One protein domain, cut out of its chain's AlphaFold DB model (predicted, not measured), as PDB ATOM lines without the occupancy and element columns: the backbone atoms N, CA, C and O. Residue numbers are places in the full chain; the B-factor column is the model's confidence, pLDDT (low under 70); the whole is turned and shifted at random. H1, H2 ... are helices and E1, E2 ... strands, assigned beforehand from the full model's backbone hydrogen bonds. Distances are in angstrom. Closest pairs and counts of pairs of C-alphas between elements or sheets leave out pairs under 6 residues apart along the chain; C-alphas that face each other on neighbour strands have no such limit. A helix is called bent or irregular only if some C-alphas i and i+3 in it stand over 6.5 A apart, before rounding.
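AT A GLANCE: This is residues 29 to 147 of the 245 residues of an uncharacterized protein of Chloroflexi bacterium ADurb.Bin120 (UniProt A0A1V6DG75). A strongly twisted sheet of six strands forms two wings: E1, E3 and E4 make one, with the short E2 at the far end of E1, and the long hairpin of E5 and E6 makes the other, joined to the bent beginning of E1. H1 packs chiefly on E6 and also reaches E4 of the first wing, while H2 only grazes the sheet. The printed part has 119 residues, with two named helices and six named strands, which follow each other along the chain as E1, E2, E3, E4, then H1 and H2, then E5 and E6; the sheet is branched, with the antiparallel neighbour pairs E1 and E2, E1 and E3, E1 and E5, E3 and E4, and E5 and E6, and the class is mixed, helices and strands. The whole is compact, with a radius of gyration of the C-alphas of 15.5 A and spans of 46 by 36 by 25 A.

HOW THE PARTS SIT: E1, residues 29 to 43, has three neighbours: E2, residues 47 to 50, and E5, residues 114 to 127, lie on one side of it, and E3, residues 62 to 71, on the other side. The pairing is staggered: E1 pairs with E5 over residues 29 to 32, with E3 over 31 to 40 and with E2 over 40 to 43. N 34 and O 68 are 2.8 A apart between E1 and E3, N 29 and O 117 2.8 A between E1 and E5, and N 41 and O 49 2.9 A in the hairpin of E1 and E2. E3 forms a hairpin with E4, residues 81 to 86, with N 67 and O 83 at 2.9 A. E5 forms a hairpin with E6, residues 133 to 145, with N 118 and O 140 at 2.8 A. The closest C-alphas of E4 and E6, those of Arg 83 and Ala 138, are 7.0 A apart, while E4 and E5 are apart. H1, residues 90 to 102, is on the sheet; its closest C-alphas to E6 are those of Thr 96 and Glu 140, at 5.2 A, and to E4 those of Trp 92 and Tyr 85, at 6.2 A. H2, residues 107 to 110, only grazes the sheet and is close to H1 but not clearly touching, with the C-alphas of Leu 100 and Val 107 7.6 A apart. In H1, 6 of 9 O i to N i+4 pairs are within hydrogen-bond range; H2 is too short for such a pair.

IN THESE COORDINATES: E1 begins at C-alpha 29 (521.293, 737.944, 408.279), bends by 89 degrees at residue 32 and measures 32.2 A. E2 measures 10.2 A, E3 28.8 A and E4 17.2 A. H1, 17.0 A long, is irregular, but only just: C-alphas 94 and 97 are 6.8 A apart. H2 measures 5.1 A. E5 bends by 79 degrees at residue 123 and measures 32.1 A. E6, 35.1 A long, ends at C-alpha 145 (521.613, 728.460, 417.332).

THE WHOLE: The two C-alphas farthest apart, those of Asn 54 and Ala 74, are 48.1 A apart. The printed part has no cut. The link from E2 to E3 is long, with 11 residues. The mean pLDDT of the printed part is 91.9, and no printed residue is under 70.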
ATOM      1  N   TYR A  29     522.689 738.196 407.966       93.81
ATOM      2  CA  TYR A  29     521.293 737.944 408.279       93.81
ATOM      3  C   TYR A  29     521.189 736.925 409.407       93.81
ATOM      4  O   TYR A  29     521.975 735.981 409.494       93.81
ATOM      5  N   PHE A  30     520.195 737.131 410.263       94.94
ATOM      6  CA  PHE A  30     519.909 736.316 411.435       94.94
ATOM      7  C   PHE A  30     518.482 735.823 411.313       94.94
ATOM      8  O   PHE A  30     517.582 736.644 411.137       94.94
ATOM      9  N   GLY A  31     518.261 734.518 411.392       94.69
ATOM     10  CA  GLY A  31     516.935 733.986 411.114       94.69
ATOM     11  C   GLY A  31     516.820 732.483 411.238       94.69
ATOM     12  O   GLY A  31     517.797 731.798 411.526       94.69
ATOM     13  N   GLN A  32     515.607 731.990 411.027       96.00
ATOM     14  CA  GLN A  32     515.303 730.570 410.938       96.00
ATOM     15  C   GLN A  32     515.501 730.077 409.503       96.00
ATOM     16  O   GLN A  32     515.123 730.764 408.553       96.00
ATOM     17  N   VAL A  33     516.080 728.890 409.341       95.50
ATOM     18  CA  VAL A  33     516.253 728.263 408.029       95.50
ATOM     19  C   VAL A  33     514.975 727.542 407.610       95.50
ATOM     20  O   VAL A  33     514.471 726.692 408.338       95.50
ATOM     21  N   SER A  34     514.522 727.830 406.394       91.19
ATOM     22  CA  SER A  34     513.588 727.012 405.622       91.19
ATOM     23  C   SER A  34     514.356 726.320 404.498       91.19
ATOM     24  O   SER A  34     515.132 726.973 403.791       91.19
ATOM     25  N   LEU A  35     514.185 725.007 404.347       91.81
ATOM     26  CA  LEU A  35     514.927 724.207 403.381       91.81
ATOM     27  C   LEU A  35     514.005 723.269 402.596       91.81
ATOM     28  O   LEU A  35     513.305 722.444 403.176       91.81
ATOM     29  N   ASP A  36     514.097 723.330 401.271       93.00
ATOM     30  CA  ASP A  36     513.489 722.366 400.354       93.00
ATOM     31  C   ASP A  36     514.573 721.706 399.490       93.00
ATOM     32  O   ASP A  36     515.453 722.385 398.949       93.00
ATOM     33  N   VAL A  37     514.542 720.374 399.389       93.62
ATOM     34  CA  VAL A  37     515.550 719.573 398.677       93.62
ATOM     35  C   VAL A  37     514.873 718.485 397.859       93.62
ATOM     36  O   VAL A  37     514.179 717.626 398.402       93.62
ATOM     37  N   TRP A  38     515.141 718.464 396.556       95.12
ATOM     38  CA  TRP A  38     514.531 717.508 395.634       95.12
ATOM     39  C   TRP A  38     515.435 717.211 394.433       95.12
ATOM     40  O   TRP A  38     516.315 717.992 394.071       95.12
ATOM     41  N   PHE A  39     515.237 716.050 393.802       97.31
ATOM     42  CA  PHE A  39     515.985 715.680 392.600       97.31
ATOM     43  C   PHE A  39     515.424 716.380 391.368       97.31
ATOM     44  O   PHE A  39     514.233 716.267 391.077       97.31
ATOM     45  N   CYS A  40     516.291 717.041 390.606       96.38
ATOM     46  CA  CYS A  40     515.913 717.819 389.435       96.38
ATOM     47  C   CYS A  40     516.721 717.434 388.191       96.38
ATOM     48  O   CYS A  40     517.744 716.753 388.270       96.38
ATOM     49  N   VAL A  41     516.271 717.906 387.031       97.00
ATOM     50  CA  VAL A  41     517.107 718.075 385.838       97.00
ATOM     51  C   VAL A  41     517.018 719.525 385.369       97.00
ATOM     52  O   VAL A  41     516.062 720.233 385.688       97.00
ATOM     53  N   LEU A  42     518.025 719.980 384.622       95.62
ATOM     54  CA  LEU A  42     517.996 721.292 383.980       95.62
ATOM     55  C   LEU A  42     517.501 721.159 382.538       95.62
ATOM     56  O   LEU A  42     518.077 720.414 381.735       95.62
ATOM     57  N   GLU A  43     516.459 721.916 382.211       93.75
ATOM     58  CA  GLU A  43     515.913 722.034 380.864       93.75
ATOM     59  C   GLU A  43     516.132 723.437 380.303       93.75
ATOM     60  O   GLU A  43     515.889 724.458 380.955       93.75
ATOM     61  N   LYS A  44     516.612 723.497 379.059       91.62
ATOM     62  CA  LYS A  44     516.902 724.763 378.388       91.62
ATOM     63  C   LYS A  44     515.610 725.564 378.214       91.62
ATOM     64  O   LYS A  44     514.675 725.091 377.582       91.62
ATOM     65  N   GLY A  45     515.593 726.789 378.734       90.44
ATOM     66  CA  GLY A  45     514.438 727.692 378.655       90.44
ATOM     67  C   GLY A  45     513.377 727.486 379.741       90.44
ATOM     68  O   GLY A  45     512.523 728.353 379.882       90.44
ATOM     69  N   VAL A  46     513.454 726.406 380.529       91.81
ATOM     70  CA  VAL A  46     512.516 726.122 381.633       91.81
ATOM     71  C   VAL A  46     513.205 726.248 382.996       91.81
ATOM     72  O   VAL A  46     512.630 726.784 383.935       91.81
ATOM     73  N   GLY A  47     514.467 725.822 383.103       92.25
ATOM     74  CA  GLY A  47     515.217 725.829 384.360       92.25
ATOM     75  C   GLY A  47     515.164 724.476 385.070       92.25
ATOM     76  O   GLY A  47     515.366 723.444 384.434       92.25
ATOM     77  N   LYS A  48     514.965 724.485 386.394       93.88
ATOM     78  CA  LYS A  48     514.898 723.265 387.216       93.88
ATOM     79  C   LYS A  48     513.530 722.597 387.027       93.88
ATOM     80  O   LYS A  48     512.516 723.243 387.272       93.88
ATOM     81  N   VAL A  49     513.498 721.312 386.679       95.94
ATOM     82  CA  VAL A  49     512.259 720.508 386.625       95.94
ATOM     83  C   VAL A  49     512.415 719.210 387.427       95.94
ATOM     84  O   VAL A  49     513.537 718.694 387.493       95.94
ATOM     85  N   PRO A  50     511.348 718.679 388.065       97.44
ATOM     86  CA  PRO A  50     511.410 717.425 388.822       97.44
ATOM     87  C   PRO A  50     512.001 716.274 388.007       97.44
ATOM     88  O   PRO A  50     511.647 716.064 386.847       97.44
ATOM     89  N   PHE A  51     512.921 715.523 388.608       96.56
ATOM     90  CA  PHE A  51     513.483 714.337 387.974       96.56
ATOM     91  C   PHE A  51     512.441 713.210 387.931       96.56
ATOM     92  O   PHE A  51     512.024 712.713 388.975       96.56
ATOM     93  N   ASP A  52     512.078 712.767 386.727       96.06
ATOM     94  CA  ASP A  52     511.302 711.552 386.488       96.06
ATOM     95  C   ASP A  52     512.209 710.452 385.897       96.06
ATOM     96  O   ASP A  52     512.745 710.626 384.799       96.06
ATOM     97  N   PRO A  53     512.393 709.308 386.584       95.88
ATOM     98  CA  PRO A  53     513.257 708.227 386.110       95.88
ATOM     99  C   PRO A  53     512.757 707.530 384.836       95.88
ATOM    100  O   PRO A  53     513.529 706.803 384.217       95.88
ATOM    101  N   ASN A  54     511.491 707.715 384.440       96.56
ATOM    102  CA  ASN A  54     510.950 707.111 383.218       96.56
ATOM    103  C   ASN A  54     511.317 707.902 381.957       96.56
ATOM    104  O   ASN A  54     511.340 707.343 380.861       96.56
ATOM    105  N   THR A  55     511.580 709.201 382.103       95.25
ATOM    106  CA  THR A  55     511.789 710.135 380.985       95.25
ATOM    107  C   THR A  55     513.181 710.763 380.993       95.25
ATOM    108  O   THR A  55     513.699 711.137 379.938       95.25
ATOM    109  N   HIS A  56     513.835 710.841 382.152       96.38
ATOM    110  CA  HIS A  56     515.162 711.422 382.302       96.38
ATOM    111  C   HIS A  56     516.238 710.360 382.539       96.38
ATOM    112  O   HIS A  56     516.078 709.443 383.342       96.38
ATOM    113  N   SER A  57     517.396 710.536 381.892       94.94
ATOM    114  CA  SER A  57     518.586 709.740 382.210       94.94
ATOM    115  C   SER A  57     519.086 710.056 383.621       94.94
ATOM    116  O   SER A  57     519.158 711.225 384.012       94.94
ATOM    117  N   ILE A  58     519.505 709.019 384.346       94.50
ATOM    118  CA  ILE A  58     520.092 709.134 385.684       94.50
ATOM    119  C   ILE A  58     521.335 710.035 385.705       94.50
ATOM    120  O   ILE A  58     521.535 710.761 386.675       94.50
ATOM    121  N   ASP A  59     522.109 710.071 384.616       94.94
ATOM    122  CA  ASP A  59     523.324 710.891 384.499       94.94
ATOM    123  C   ASP A  59     523.024 712.395 384.447       94.94
ATOM    124  O   ASP A  59     523.905 713.225 384.659       94.94
ATOM    125  N   ARG A  60     521.771 712.765 384.149       94.56
ATOM    126  CA  ARG A  60     521.307 714.160 384.136       94.56
ATOM    127  C   ARG A  60     520.706 714.598 385.470       94.56
ATOM    128  O   ARG A  60     520.353 715.770 385.597       94.56
ATOM    129  N   ARG A  61     520.545 713.680 386.430       97.38
ATOM    130  CA  ARG A  61     519.941 713.974 387.730       97.38
ATOM    131  C   ARG A  61     520.880 714.838 388.564       97.38
ATOM    132  O   ARG A  61     522.025 714.470 388.808       97.38
ATOM    133  N   LEU A  62     520.344 715.944 389.048       97.88
ATOM    134  CA  LEU A  62     520.984 716.879 389.961       97.88
ATOM    135  C   LEU A  62     520.137 717.011 391.229       97.88
ATOM    136  O   LEU A  62     519.021 716.484 391.306       97.88
ATOM    137  N   THR A  63     520.652 717.733 392.218       97.69
ATOM    138  CA  THR A  63     519.937 717.992 393.470       97.69
ATOM    139  C   THR A  63     519.648 719.482 393.594       97.69
ATOM    140  O   THR A  63     520.559 720.292 393.777       97.69
ATOM    141  N   ALA A  64     518.375 719.860 393.489       95.81
ATOM    142  CA  ALA A  64     517.929 721.218 393.758       95.81
ATOM    143  C   ALA A  64     517.848 721.450 395.267       95.81
ATOM    144  O   ALA A  64     517.393 720.583 396.012       95.81
ATOM    145  N   ILE A  65     518.289 722.631 395.697       96.00
ATOM    146  CA  ILE A  65     518.156 723.088 397.078       96.00
ATOM    147  C   ILE A  65     517.631 724.519 397.036       96.00
ATOM    148  O   ILE A  65     518.267 725.385 396.432       96.00
ATOM    149  N   THR A  66     516.500 724.768 397.681       94.19
ATOM    150  CA  THR A  66     515.972 726.113 397.911       94.19
ATOM    151  C   THR A  66     516.065 726.388 399.402       94.19
ATOM    152  O   THR A  66     515.557 725.623 400.219       94.19
ATOM    153  N   MET A  67     516.788 727.446 399.757       94.62
ATOM    154  CA  MET A  67     517.073 727.801 401.142       94.62
ATOM    155  C   MET A  67     516.617 729.227 401.403       94.62
ATOM    156  O   MET A  67     517.103 730.147 400.746       94.62
ATOM    157  N   GLY A  68     515.739 729.392 402.383       94.94
ATOM    158  CA  GLY A  68     515.289 730.687 402.868       94.94
ATOM    159  C   GLY A  68     515.756 730.946 404.289       94.94
ATOM    160  O   GLY A  68     515.738 730.049 405.130       94.94
ATOM    161  N   ILE A  69     516.165 732.180 404.563       95.81
ATOM    162  CA  ILE A  69     516.419 732.674 405.915       95.81
ATOM    163  C   ILE A  69     515.275 733.607 406.276       95.81
ATOM    164  O   ILE A  69     515.192 734.718 405.750       95.81
ATOM    165  N   ILE A  70     514.396 733.145 407.160       93.25
ATOM    166  CA  ILE A  70     513.287 733.924 407.707       93.25
ATOM    167  C   ILE A  70     513.855 734.764 408.853       93.25
ATOM    168  O   ILE A  70     514.247 734.184 409.871       93.25
ATOM    169  N   PRO A  71     513.962 736.095 408.717       90.69
ATOM    170  CA  PRO A  71     514.670 736.901 409.698       90.69
ATOM    171  C   PRO A  71     514.036 736.842 411.087       90.69
ATOM    172  O   PRO A  71     512.818 736.745 411.228       90.69
ATOM    173  N   VAL A  72     514.864 736.956 412.127       89.12
ATOM    174  CA  VAL A  72     514.358 737.092 413.498       89.12
ATOM    175  C   VAL A  72     513.541 738.385 413.645       89.12
ATOM    176  O   VAL A  72     513.921 739.403 413.048       89.12
ATOM    177  N   PRO A  73     512.470 738.408 414.463       82.94
ATOM    178  CA  PRO A  73     511.650 739.602 414.676       82.94
ATOM    179  C   PRO A  73     512.457 740.842 415.074       82.94
ATOM    180  O   PRO A  73     512.206 741.932 414.557       82.94
ATOM    181  N   ALA A  74     513.485 740.678 415.918       77.69
ATOM    182  CA  ALA A  74     514.371 741.769 416.335       77.69
ATOM    183  C   ALA A  74     515.077 742.502 415.172       77.69
ATOM    184  O   ALA A  74     515.479 743.662 415.319       77.69
ATOM    185  N   SER A  75     515.221 741.860 414.006       79.19
ATOM    186  CA  SER A  75     515.816 742.483 412.818       79.19
ATOM    187  C   SER A  75     514.927 743.561 412.190       79.19
ATOM    188  O   SER A  75     515.446 744.487 411.566       79.19
ATOM    189  N   GLY A  76     513.604 743.463 412.370       75.56
ATOM    190  CA  GLY A  76     512.616 744.310 411.698       75.56
ATOM    191  C   GLY A  76     512.457 744.034 410.196       75.56
ATOM    192  O   GLY A  76     511.721 744.761 409.530       75.56
ATOM    193  N   LEU A  77     513.130 743.015 409.649       75.69
ATOM    194  CA  LEU A  77     512.972 742.597 408.256       75.69
ATOM    195  C   LEU A  77     511.698 741.758 408.095       75.69
ATOM    196  O   LEU A  77     511.417 740.884 408.908       75.69
ATOM    197  N   GLN A  78     510.943 742.021 407.025       78.19
ATOM    198  CA  GLN A  78     509.646 741.379 406.754       78.19
ATOM    199  C   GLN A  78     509.675 740.427 405.548       78.19
ATOM    200  O   GLN A  78     508.634 739.936 405.123       78.19
ATOM    201  N   PHE A  79     510.851 740.186 404.972       78.62
ATOM    202  CA  PHE A  79     511.038 739.313 403.816       78.62
ATOM    203  C   PHE A  79     512.076 738.238 404.131       78.62
ATOM    204  O   PHE A  79     513.025 738.489 404.875       78.62
ATOM    205  N   SER A  80     511.909 737.053 403.546       86.62
ATOM    206  CA  SER A  80     512.930 736.013 403.569       86.62
ATOM    207  C   SER A  80     514.092 736.386 402.658       86.62
ATOM    208  O   SER A  80     513.927 736.997 401.599       86.62
ATOM    209  N   VAL A  81     515.299 736.015 403.072       90.44
ATOM    210  CA  VAL A  81     516.457 736.049 402.184       90.44
ATOM    211  C   VAL A  81     516.605 734.660 401.602       90.44
ATOM    212  O   VAL A  81     516.954 733.733 402.326       90.44
ATOM    213  N   ASP A  82     516.347 734.525 400.305       92.31
ATOM    214  CA  ASP A  82     516.273 733.218 399.651       92.31
ATOM    215  C   ASP A  82     517.427 732.995 398.681       92.31
ATOM    216  O   ASP A  82     517.872 733.913 397.983       92.31
ATOM    217  N   ARG A  83     517.922 731.760 398.609       93.50
ATOM    218  CA  ARG A  83     518.891 731.329 397.604       93.50
ATOM    219  C   ARG A  83     518.534 729.971 397.028       93.50
ATOM    220  O   ARG A  83     518.175 729.028 397.728       93.50
ATOM    221  N   ASP A  84     518.724 729.900 395.718       93.81
ATOM    222  CA  ASP A  84     518.518 728.719 394.906       93.81
ATOM    223  C   ASP A  84     519.854 728.110 394.501       93.81
ATOM    224  O   ASP A  84     520.665 728.729 393.807       93.81
ATOM    225  N   TYR A  85     520.043 726.850 394.866       94.56
ATOM    226  CA  TYR A  85     521.244 726.092 394.563       94.56
ATOM    227  C   TYR A  85     520.941 724.861 393.708       94.56
ATOM    228  O   TYR A  85     519.820 724.345 393.648       94.56
ATOM    229  N   ILE A  86     522.004 724.409 393.052       95.81
ATOM    230  CA  ILE A  86     522.194 723.043 392.583       95.81
ATOM    231  C   ILE A  86     523.362 722.515 393.407       95.81
ATOM    232  O   ILE A  86     524.416 723.158 393.426       95.81
ATOM    233  N   ALA A  87     523.166 721.407 394.122       95.19
ATOM    234  CA  ALA A  87     524.146 720.907 395.081       95.19
ATOM    235  C   ALA A  87     525.498 720.638 394.415       95.19
ATOM    236  O   ALA A  87     526.542 720.868 395.005       95.19
ATOM    237  N   GLU A  88     525.485 720.202 393.162       95.00
ATOM    238  CA  GLU A  88     526.667 719.870 392.380       95.00
ATOM    239  C   GLU A  88     527.462 721.117 391.938       95.00
ATOM    240  O   GLU A  88     528.629 721.003 391.562       95.00
ATOM    241  N   PHE A  89     526.873 722.317 392.000       93.94
ATOM    242  CA  PHE A  89     527.485 723.552 391.499       93.94
ATOM    243  C   PHE A  89     528.260 724.321 392.578       93.94
ATOM    244  O   PHE A  89     528.049 724.178 393.785       93.94
ATOM    245  N   ARG A  90     529.168 725.191 392.116       92.38
ATOM    246  CA  ARG A  90     530.145 725.901 392.952       92.38
ATOM    247  C   ARG A  90     529.546 726.703 394.119       92.38
ATOM    248  O   ARG A  90     530.089 726.554 395.211       92.38
ATOM    249  N   PRO A  91     528.471 727.508 393.970       93.44
ATOM    250  CA  PRO A  91     527.945 728.306 395.083       93.44
ATOM    251  C   PRO A  91     527.616 727.466 396.323       93.44
ATOM    252  O   PRO A  91     527.924 727.860 397.443       93.44
ATOM    253  N   TRP A  92     527.070 726.266 396.112       95.12
ATOM    254  CA  TRP A  92     526.799 725.327 397.192       95.12
ATOM    255  C   TRP A  92     528.067 724.614 397.658       95.12
ATOM    256  O   TRP A  92     528.437 724.700 398.828       95.12
ATOM    257  N   ASN A  93     528.760 723.932 396.741       93.31
ATOM    258  CA  ASN A  93     529.862 723.034 397.087       93.31
ATOM    259  C   ASN A  93     531.118 723.739 397.612       93.31
ATOM    260  O   ASN A  93     531.885 723.118 398.343       93.31
ATOM    261  N   ALA A  94     531.344 725.003 397.248       93.62
ATOM    262  CA  ALA A  94     532.554 725.739 397.611       93.62
ATOM    263  C   ALA A  94     532.358 726.746 398.755       93.62
ATOM    264  O   ALA A  94     533.353 727.147 399.352       93.62
ATOM    265  N   ILE A  95     531.122 727.159 399.064       95.12
ATOM    266  CA  ILE A  95     530.853 728.211 400.064       95.12
ATOM    267  C   ILE A  95     529.874 727.699 401.122       95.12
ATOM    268  O   ILE A  95     530.248 727.488 402.280       95.12
ATOM    269  N   THR A  96     528.632 727.430 400.724       96.44
ATOM    270  CA  THR A  96     527.559 727.108 401.671       96.44
ATOM    271  C   THR A  96     527.790 725.783 402.393       96.44
ATOM    272  O   THR A  96     527.833 725.755 403.622       96.44
ATOM    273  N   LEU A  97     528.026 724.688 401.665       95.88
ATOM    274  CA  LEU A  97     528.249 723.375 402.272       95.88
ATOM    275  C   LEU A  97     529.529 723.318 403.134       95.88
ATOM    276  O   LEU A  97     529.460 722.764 404.234       95.88
ATOM    277  N   PRO A  98     530.686 723.870 402.710       96.38
ATOM    278  CA  PRO A  98     531.870 723.927 403.567       96.38
ATOM    279  C   PRO A  98     531.660 724.723 404.858       96.38
ATOM    280  O   PRO A  98     532.072 724.246 405.914       96.38
ATOM    281  N   SER A  99     530.989 725.882 404.804       97.12
ATOM    282  CA  SER A  99     530.712 726.684 406.011       97.12
ATOM    283  C   SER A  99     529.804 725.951 407.009       97.12
ATOM    284  O   SER A  99     530.083 725.951 408.204       97.12
ATOM    285  N   LEU A 100     528.795 725.214 406.529       95.00
ATOM    286  CA  LEU A 100     527.971 724.334 407.369       95.00
ATOM    287  C   LEU A 100     528.786 723.222 408.035       95.00
ATOM    288  O   LEU A 100     528.691 723.008 409.244       95.00
ATOM    289  N   LYS A 101     529.633 722.538 407.257       94.69
ATOM    290  CA  LYS A 101     530.504 721.471 407.772       94.69
ATOM    291  C   LYS A 101     531.495 721.985 408.812       94.69
ATOM    292  O   LYS A 101     531.759 721.280 409.779       94.69
ATOM    293  N   ALA A 102     532.020 723.199 408.637       96.12
ATOM    294  CA  ALA A 102     532.912 723.831 409.608       96.12
ATOM    295  C   ALA A 102     532.232 724.070 410.969       96.12
ATOM    296  O   ALA A 102     532.905 724.053 411.996       96.12
ATOM    297  N   LEU A 103     530.904 724.233 410.983       94.56
ATOM    298  CA  LEU A 103     530.092 724.358 412.198       94.56
ATOM    299  C   LEU A 103     529.629 723.004 412.762       94.56
ATOM    300  O   LEU A 103     528.940 722.971 413.777       94.56
ATOM    301  N   GLY A 104     529.999 721.887 412.126       93.19
ATOM    302  CA  GLY A 104     529.660 720.539 412.588       93.19
ATOM    303  C   GLY A 104     528.193 720.148 412.391       93.19
ATOM    304  O   GLY A 104     527.750 719.186 413.009       93.19
ATOM    305  N   VAL A 105     527.448 720.865 411.541       89.81
ATOM    306  CA  VAL A 105     526.020 720.619 411.291       89.81
ATOM    307  C   VAL A 105     525.814 720.035 409.897       89.81
ATOM    308  O   VAL A 105     526.378 720.509 408.906       89.81
ATOM    309  N   SER A 106     524.996 718.989 409.803       89.94
ATOM    310  CA  SER A 106     524.580 718.424 408.522       89.94
ATOM    311  C   SER A 106     523.398 719.191 407.924       89.94
ATOM    312  O   SER A 106     522.592 719.797 408.622       89.94
ATOM    313  N   VAL A 107     523.230 719.105 406.602       88.81
ATOM    314  CA  VAL A 107     522.095 719.728 405.891       88.81
ATOM    315  C   VAL A 107     520.744 719.238 406.430       88.81
ATOM    316  O   VAL A 107     519.790 720.004 406.488       88.81
ATOM    317  N   ARG A 108     520.665 717.973 406.865       87.19
ATOM    318  CA  ARG A 108     519.444 717.379 407.431       87.19
ATOM    319  C   ARG A 108     519.053 718.015 408.763       87.19
ATOM    320  O   ARG A 108     517.870 718.130 409.047       87.19
ATOM    321  N   GLU A 109     520.037 718.393 409.569       88.19
ATOM    322  CA  GLU A 109     519.823 719.012 410.880       88.19
ATOM    323  C   GLU A 109     519.540 720.507 410.776       88.19
ATOM    324  O   GLU A 109     519.192 721.111 411.779       88.19
ATOM    325  N   LEU A 110     519.718 721.107 409.595       89.12
ATOM    326  CA  LEU A 110     519.648 722.549 409.400       89.12
ATOM    327  C   LEU A 110     518.216 723.087 409.341       89.12
ATOM    328  O   LEU A 110     517.999 724.243 409.699       89.12
ATOM    329  N   ASN A 111     517.255 722.282 408.877       86.19
ATOM    330  CA  ASN A 111     515.873 722.736 408.750       86.19
ATOM    331  C   ASN A 111     515.327 723.162 410.118       86.19
ATOM    332  O   ASN A 111     515.568 722.488 411.118       86.19
ATOM    333  N   ASP A 112     514.630 724.295 410.151       84.81
ATOM    334  CA  ASP A 112     514.060 724.913 411.353       84.81
ATOM    335  C   ASP A 112     515.078 725.423 412.393       84.81
ATOM    336  O   ASP A 112     514.669 725.974 413.417       84.81
ATOM    337  N   ARG A 113     516.393 725.311 412.142       91.75
ATOM    338  CA  ARG A 113     517.436 725.879 413.016       91.75
ATOM    339  C   ARG A 113     517.541 727.382 412.828       91.75
ATOM    340  O   ARG A 113     517.313 727.910 411.740       91.75
ATOM    341  N   TYR A 114     517.989 728.061 413.876       95.81
ATOM    342  CA  TYR A 114     518.322 729.475 413.804       95.81
ATOM    343  C   TYR A 114     519.790 729.649 413.444       95.81
ATOM    344  O   TYR A 114     520.645 728.901 413.910       95.81
ATOM    345  N   VAL A 115     520.101 730.628 412.606       97.69
ATOM    346  CA  VAL A 115     521.439 730.795 412.041       97.69
ATOM    347  C   VAL A 115     521.814 732.260 411.915       97.69
ATOM    348  O   VAL A 115     520.954 733.137 411.814       97.69
ATOM    349  N   ARG A 116     523.123 732.503 411.863       96.88
ATOM    350  CA  ARG A 116     523.699 733.727 411.314       96.88
ATOM    351  C   ARG A 116     524.400 733.376 410.017       96.88
ATOM    352  O   ARG A 116     525.309 732.543 410.017       96.88
ATOM    353  N   VAL A 117     524.016 734.034 408.937       96.44
ATOM    354  CA  VAL A 117     524.645 733.874 407.625       96.44
ATOM    355  C   VAL A 117     525.177 735.200 407.129       96.44
ATOM    356  O   VAL A 117     524.657 736.250 407.486       96.44
ATOM    357  N   LYS A 118     526.172 735.143 406.256       95.19
ATOM    358  CA  LYS A 118     526.656 736.268 405.470       95.19
ATOM    359  C   LYS A 118     526.398 736.006 403.995       95.19
ATOM    360  O   LYS A 118     526.546 734.877 403.527       95.19
ATOM    361  N   MET A 119     526.033 737.049 403.260       93.50
ATOM    362  CA  MET A 119     526.014 737.000 401.803       93.50
ATOM    363  C   MET A 119     527.424 737.200 401.265       93.50
ATOM    364  O   MET A 119     527.984 738.295 401.373       93.50
ATOM    365  N   THR A 120     527.968 736.148 400.664       92.19
ATOM    366  CA  THR A 120     529.317 736.142 400.095       92.19
ATOM    367  C   THR A 120     529.230 735.999 398.580       92.19
ATOM    368  O   THR A 120     528.473 735.176 398.058       92.19
ATOM    369  N   GLU A 121     529.968 736.842 397.862       90.94
ATOM    370  CA  GLU A 121     530.050 736.815 396.401       90.94
ATOM    371  C   GLU A 121     530.724 735.526 395.928       90.94
ATOM    372  O   GLU A 121     531.707 735.062 396.509       90.94
ATOM    373  N   THR A 122     530.198 734.926 394.860       89.44
ATOM    374  CA  THR A 122     530.759 733.692 394.293       89.44
ATOM    375  C   THR A 122     531.852 733.972 393.259       89.44
ATOM    376  O   THR A 122     532.530 733.034 392.828       89.44
ATOM    377  N   GLY A 123     532.002 735.238 392.844       85.44
ATOM    378  CA  GLY A 123     532.828 735.667 391.714       85.44
ATOM    379  C   GLY A 123     532.260 735.247 390.354       85.44
ATOM    380  O   GLY A 123     533.008 735.142 389.385       85.44
ATOM    381  N   GLU A 124     530.963 734.920 390.294       85.31
ATOM    382  CA  GLU A 124     530.248 734.632 389.049       85.31
ATOM    383  C   GLU A 124     529.219 735.733 388.832       85.31
ATOM    384  O   GLU A 124     528.396 735.982 389.709       85.31
ATOM    385  N   THR A 125     529.191 736.336 387.649       88.00
ATOM    386  CA  THR A 125     528.187 737.347 387.320       88.00
ATOM    387  C   THR A 125     527.034 736.765 386.514       88.00
ATOM    388  O   THR A 125     527.227 735.862 385.699       88.00
ATOM    389  N   TYR A 126     525.845 737.340 386.656       83.94
ATOM    390  CA  TYR A 126     524.712 737.098 385.771       83.94
ATOM    391  C   TYR A 126     524.095 738.418 385.318       83.94
ATOM    392  O   TYR A 126     524.125 739.414 386.038       83.94
ATOM    393  N   THR A 127     523.518 738.425 384.120       84.62
ATOM    394  CA  THR A 127     522.739 739.563 383.633       84.62
ATOM    395  C   THR A 127     521.286 739.370 384.044       84.62
ATOM    396  O   THR A 127     520.685 738.338 383.738       84.62
ATOM    397  N   ASN A 128     520.722 740.330 384.775       81.88
ATOM    398  CA  ASN A 128     519.308 740.293 385.137       81.88
ATOM    399  C   ASN A 128     518.417 740.678 383.936       81.88
ATOM    400  O   ASN A 128     518.895 741.097 382.882       81.88
ATOM    401  N   SER A 129     517.098 740.568 384.095       76.00
ATOM    402  CA  SER A 129     516.123 740.935 383.056       76.00
ATOM    403  C   SER A 129     516.151 742.418 382.656       76.00
ATOM    404  O   SER A 129     515.587 742.777 381.628       76.00
ATOM    405  N   GLN A 130     516.812 743.271 383.443       81.94
ATOM    406  CA  GLN A 130     516.996 744.700 383.184       81.94
ATOM    407  C   GLN A 130     518.320 745.004 382.458       81.94
ATOM    408  O   GLN A 130     518.619 746.164 382.194       81.94
ATOM    409  N   GLY A 131     519.112 743.981 382.114       84.19
ATOM    410  CA  GLY A 131     520.405 744.141 381.444       84.19
ATOM    411  C   GLY A 131     521.562 744.489 382.384       84.19
ATOM    412  O   GLY A 131     522.681 744.700 381.919       84.19
ATOM    413  N   GLU A 132     521.333 744.525 383.697       86.44
ATOM    414  CA  GLU A 132     522.379 744.804 384.678       86.44
ATOM    415  C   GLU A 132     523.181 743.540 384.973       86.44
ATOM    416  O   GLU A 132     522.622 742.472 385.240       86.44
ATOM    417  N   THR A 133     524.504 743.676 384.983       87.38
ATOM    418  CA  THR A 133     525.400 742.623 385.461       87.38
ATOM    419  C   THR A 133     525.425 742.658 386.984       87.38
ATOM    420  O   THR A 133     525.745 743.687 387.574       87.38
ATOM    421  N   ARG A 134     525.074 741.542 387.621       82.00
ATOM    422  CA  ARG A 134     525.094 741.380 389.075       82.00
ATOM    423  C   ARG A 134     525.973 740.211 389.473       82.00
ATOM    424  O   ARG A 134     525.992 739.188 388.792       82.00
ATOM    425  N   GLU A 135     526.657 740.357 390.598       86.88
ATOM    426  CA  GLU A 135     527.376 739.260 391.235       86.88
ATOM    427  C   GLU A 135     526.388 738.265 391.838       86.88
ATOM    428  O   GLU A 135     525.426 738.613 392.535       86.88
ATOM    429  N   LYS A 136     526.632 736.990 391.569       87.38
ATOM    430  CA  LYS A 136     525.944 735.897 392.228       87.38
ATOM    431  C   LYS A 136     526.508 735.763 393.636       87.38
ATOM    432  O   LYS A 136     527.699 735.925 393.888       87.38
ATOM    433  N   THR A 137     525.623 735.474 394.577       92.56
ATOM    434  CA  THR A 137     525.959 735.386 395.998       92.56
ATOM    435  C   THR A 137     525.453 734.074 396.578       92.56
ATOM    436  O   THR A 137     524.446 733.530 396.119       92.56
ATOM    437  N   ALA A 138     526.145 733.583 397.598       95.25
ATOM    438  CA  ALA A 138     525.803 732.385 398.351       95.25
ATOM    439  C   ALA A 138     525.767 732.695 399.851       95.25
ATOM    440  O   ALA A 138     526.360 733.676 400.306       95.25
ATOM    441  N   PHE A 139     525.078 731.850 400.616       97.06
ATOM    442  CA  PHE A 139     525.132 731.910 402.071       97.06
ATOM    443  C   PHE A 139     526.435 731.302 402.571       97.06
ATOM    444  O   PHE A 139     526.758 730.158 402.253       97.06
ATOM    445  N   GLU A 140     527.143 732.058 403.395       96.62
ATOM    446  CA  GLU A 140     528.215 731.574 404.250       96.62
ATOM    447  C   GLU A 140     527.691 731.526 405.688       96.62
ATOM    448  O   GLU A 140     527.293 732.549 406.246       96.62
ATOM    449  N   PHE A 141     527.641 730.336 406.285       97.19
ATOM    450  CA  PHE A 141     527.168 730.160 407.654       97.19
ATOM    451  C   PHE A 141     528.245 730.572 408.655       97.19
ATOM    452  O   PHE A 141     529.366 730.069 408.627       97.19
ATOM    453  N   LEU A 142     527.881 731.475 409.564       96.19
ATOM    454  CA  LEU A 142     528.773 732.028 410.582       96.19
ATOM    455  C   LEU A 142     528.474 731.507 411.990       96.19
ATOM    456  O   LEU A 142     529.339 731.596 412.860       96.19
ATOM    457  N   ALA A 143     527.241 731.065 412.247       96.75
ATOM    458  CA  ALA A 143     526.817 730.469 413.512       96.75
ATOM    459  C   ALA A 143     525.486 729.720 413.348       96.75
ATOM    460  O   ALA A 143     524.676 730.074 412.488       96.75
ATOM    461  N   ILE A 144     525.261 728.730 414.214       96.75
ATOM    462  CA  ILE A 144     524.002 727.995 414.372       96.75
ATOM    463  C   ILE A 144     523.553 728.147 415.828       96.75
ATOM    464  O   ILE A 144     524.376 728.094 416.740       96.75
ATOM    465  N   TYR A 145     522.252 728.299 416.036       95.19
ATOM    466  CA  TYR A 145     521.613 728.460 417.332       95.19
ATOM    467  C   TYR A 145     520.477 727.448 417.480       95.19
ATOM    468  O   TYR A 145     519.752 727.156 416.526       95.19
ATOM    469  N   ASP A 146     520.313 726.927 418.694       89.31
ATOM    470  CA  ASP A 146     519.234 725.991 419.023       89.31
ATOM    471  C   ASP A 146     517.882 726.689 419.233       89.31
ATOM    472  O   ASP A 146     516.845 726.035 419.168       89.31
ATOM    473  N   SER A 147     517.878 728.003 419.487       91.81
ATOM    474  CA  SER A 147     516.664 728.751 419.811       91.81
ATOM    475  C   SER A 147     516.655 730.162 419.224       91.81
ATOM    476  O   SER A 147     517.701 730.730 418.882       91.81
TER     477      SER A 147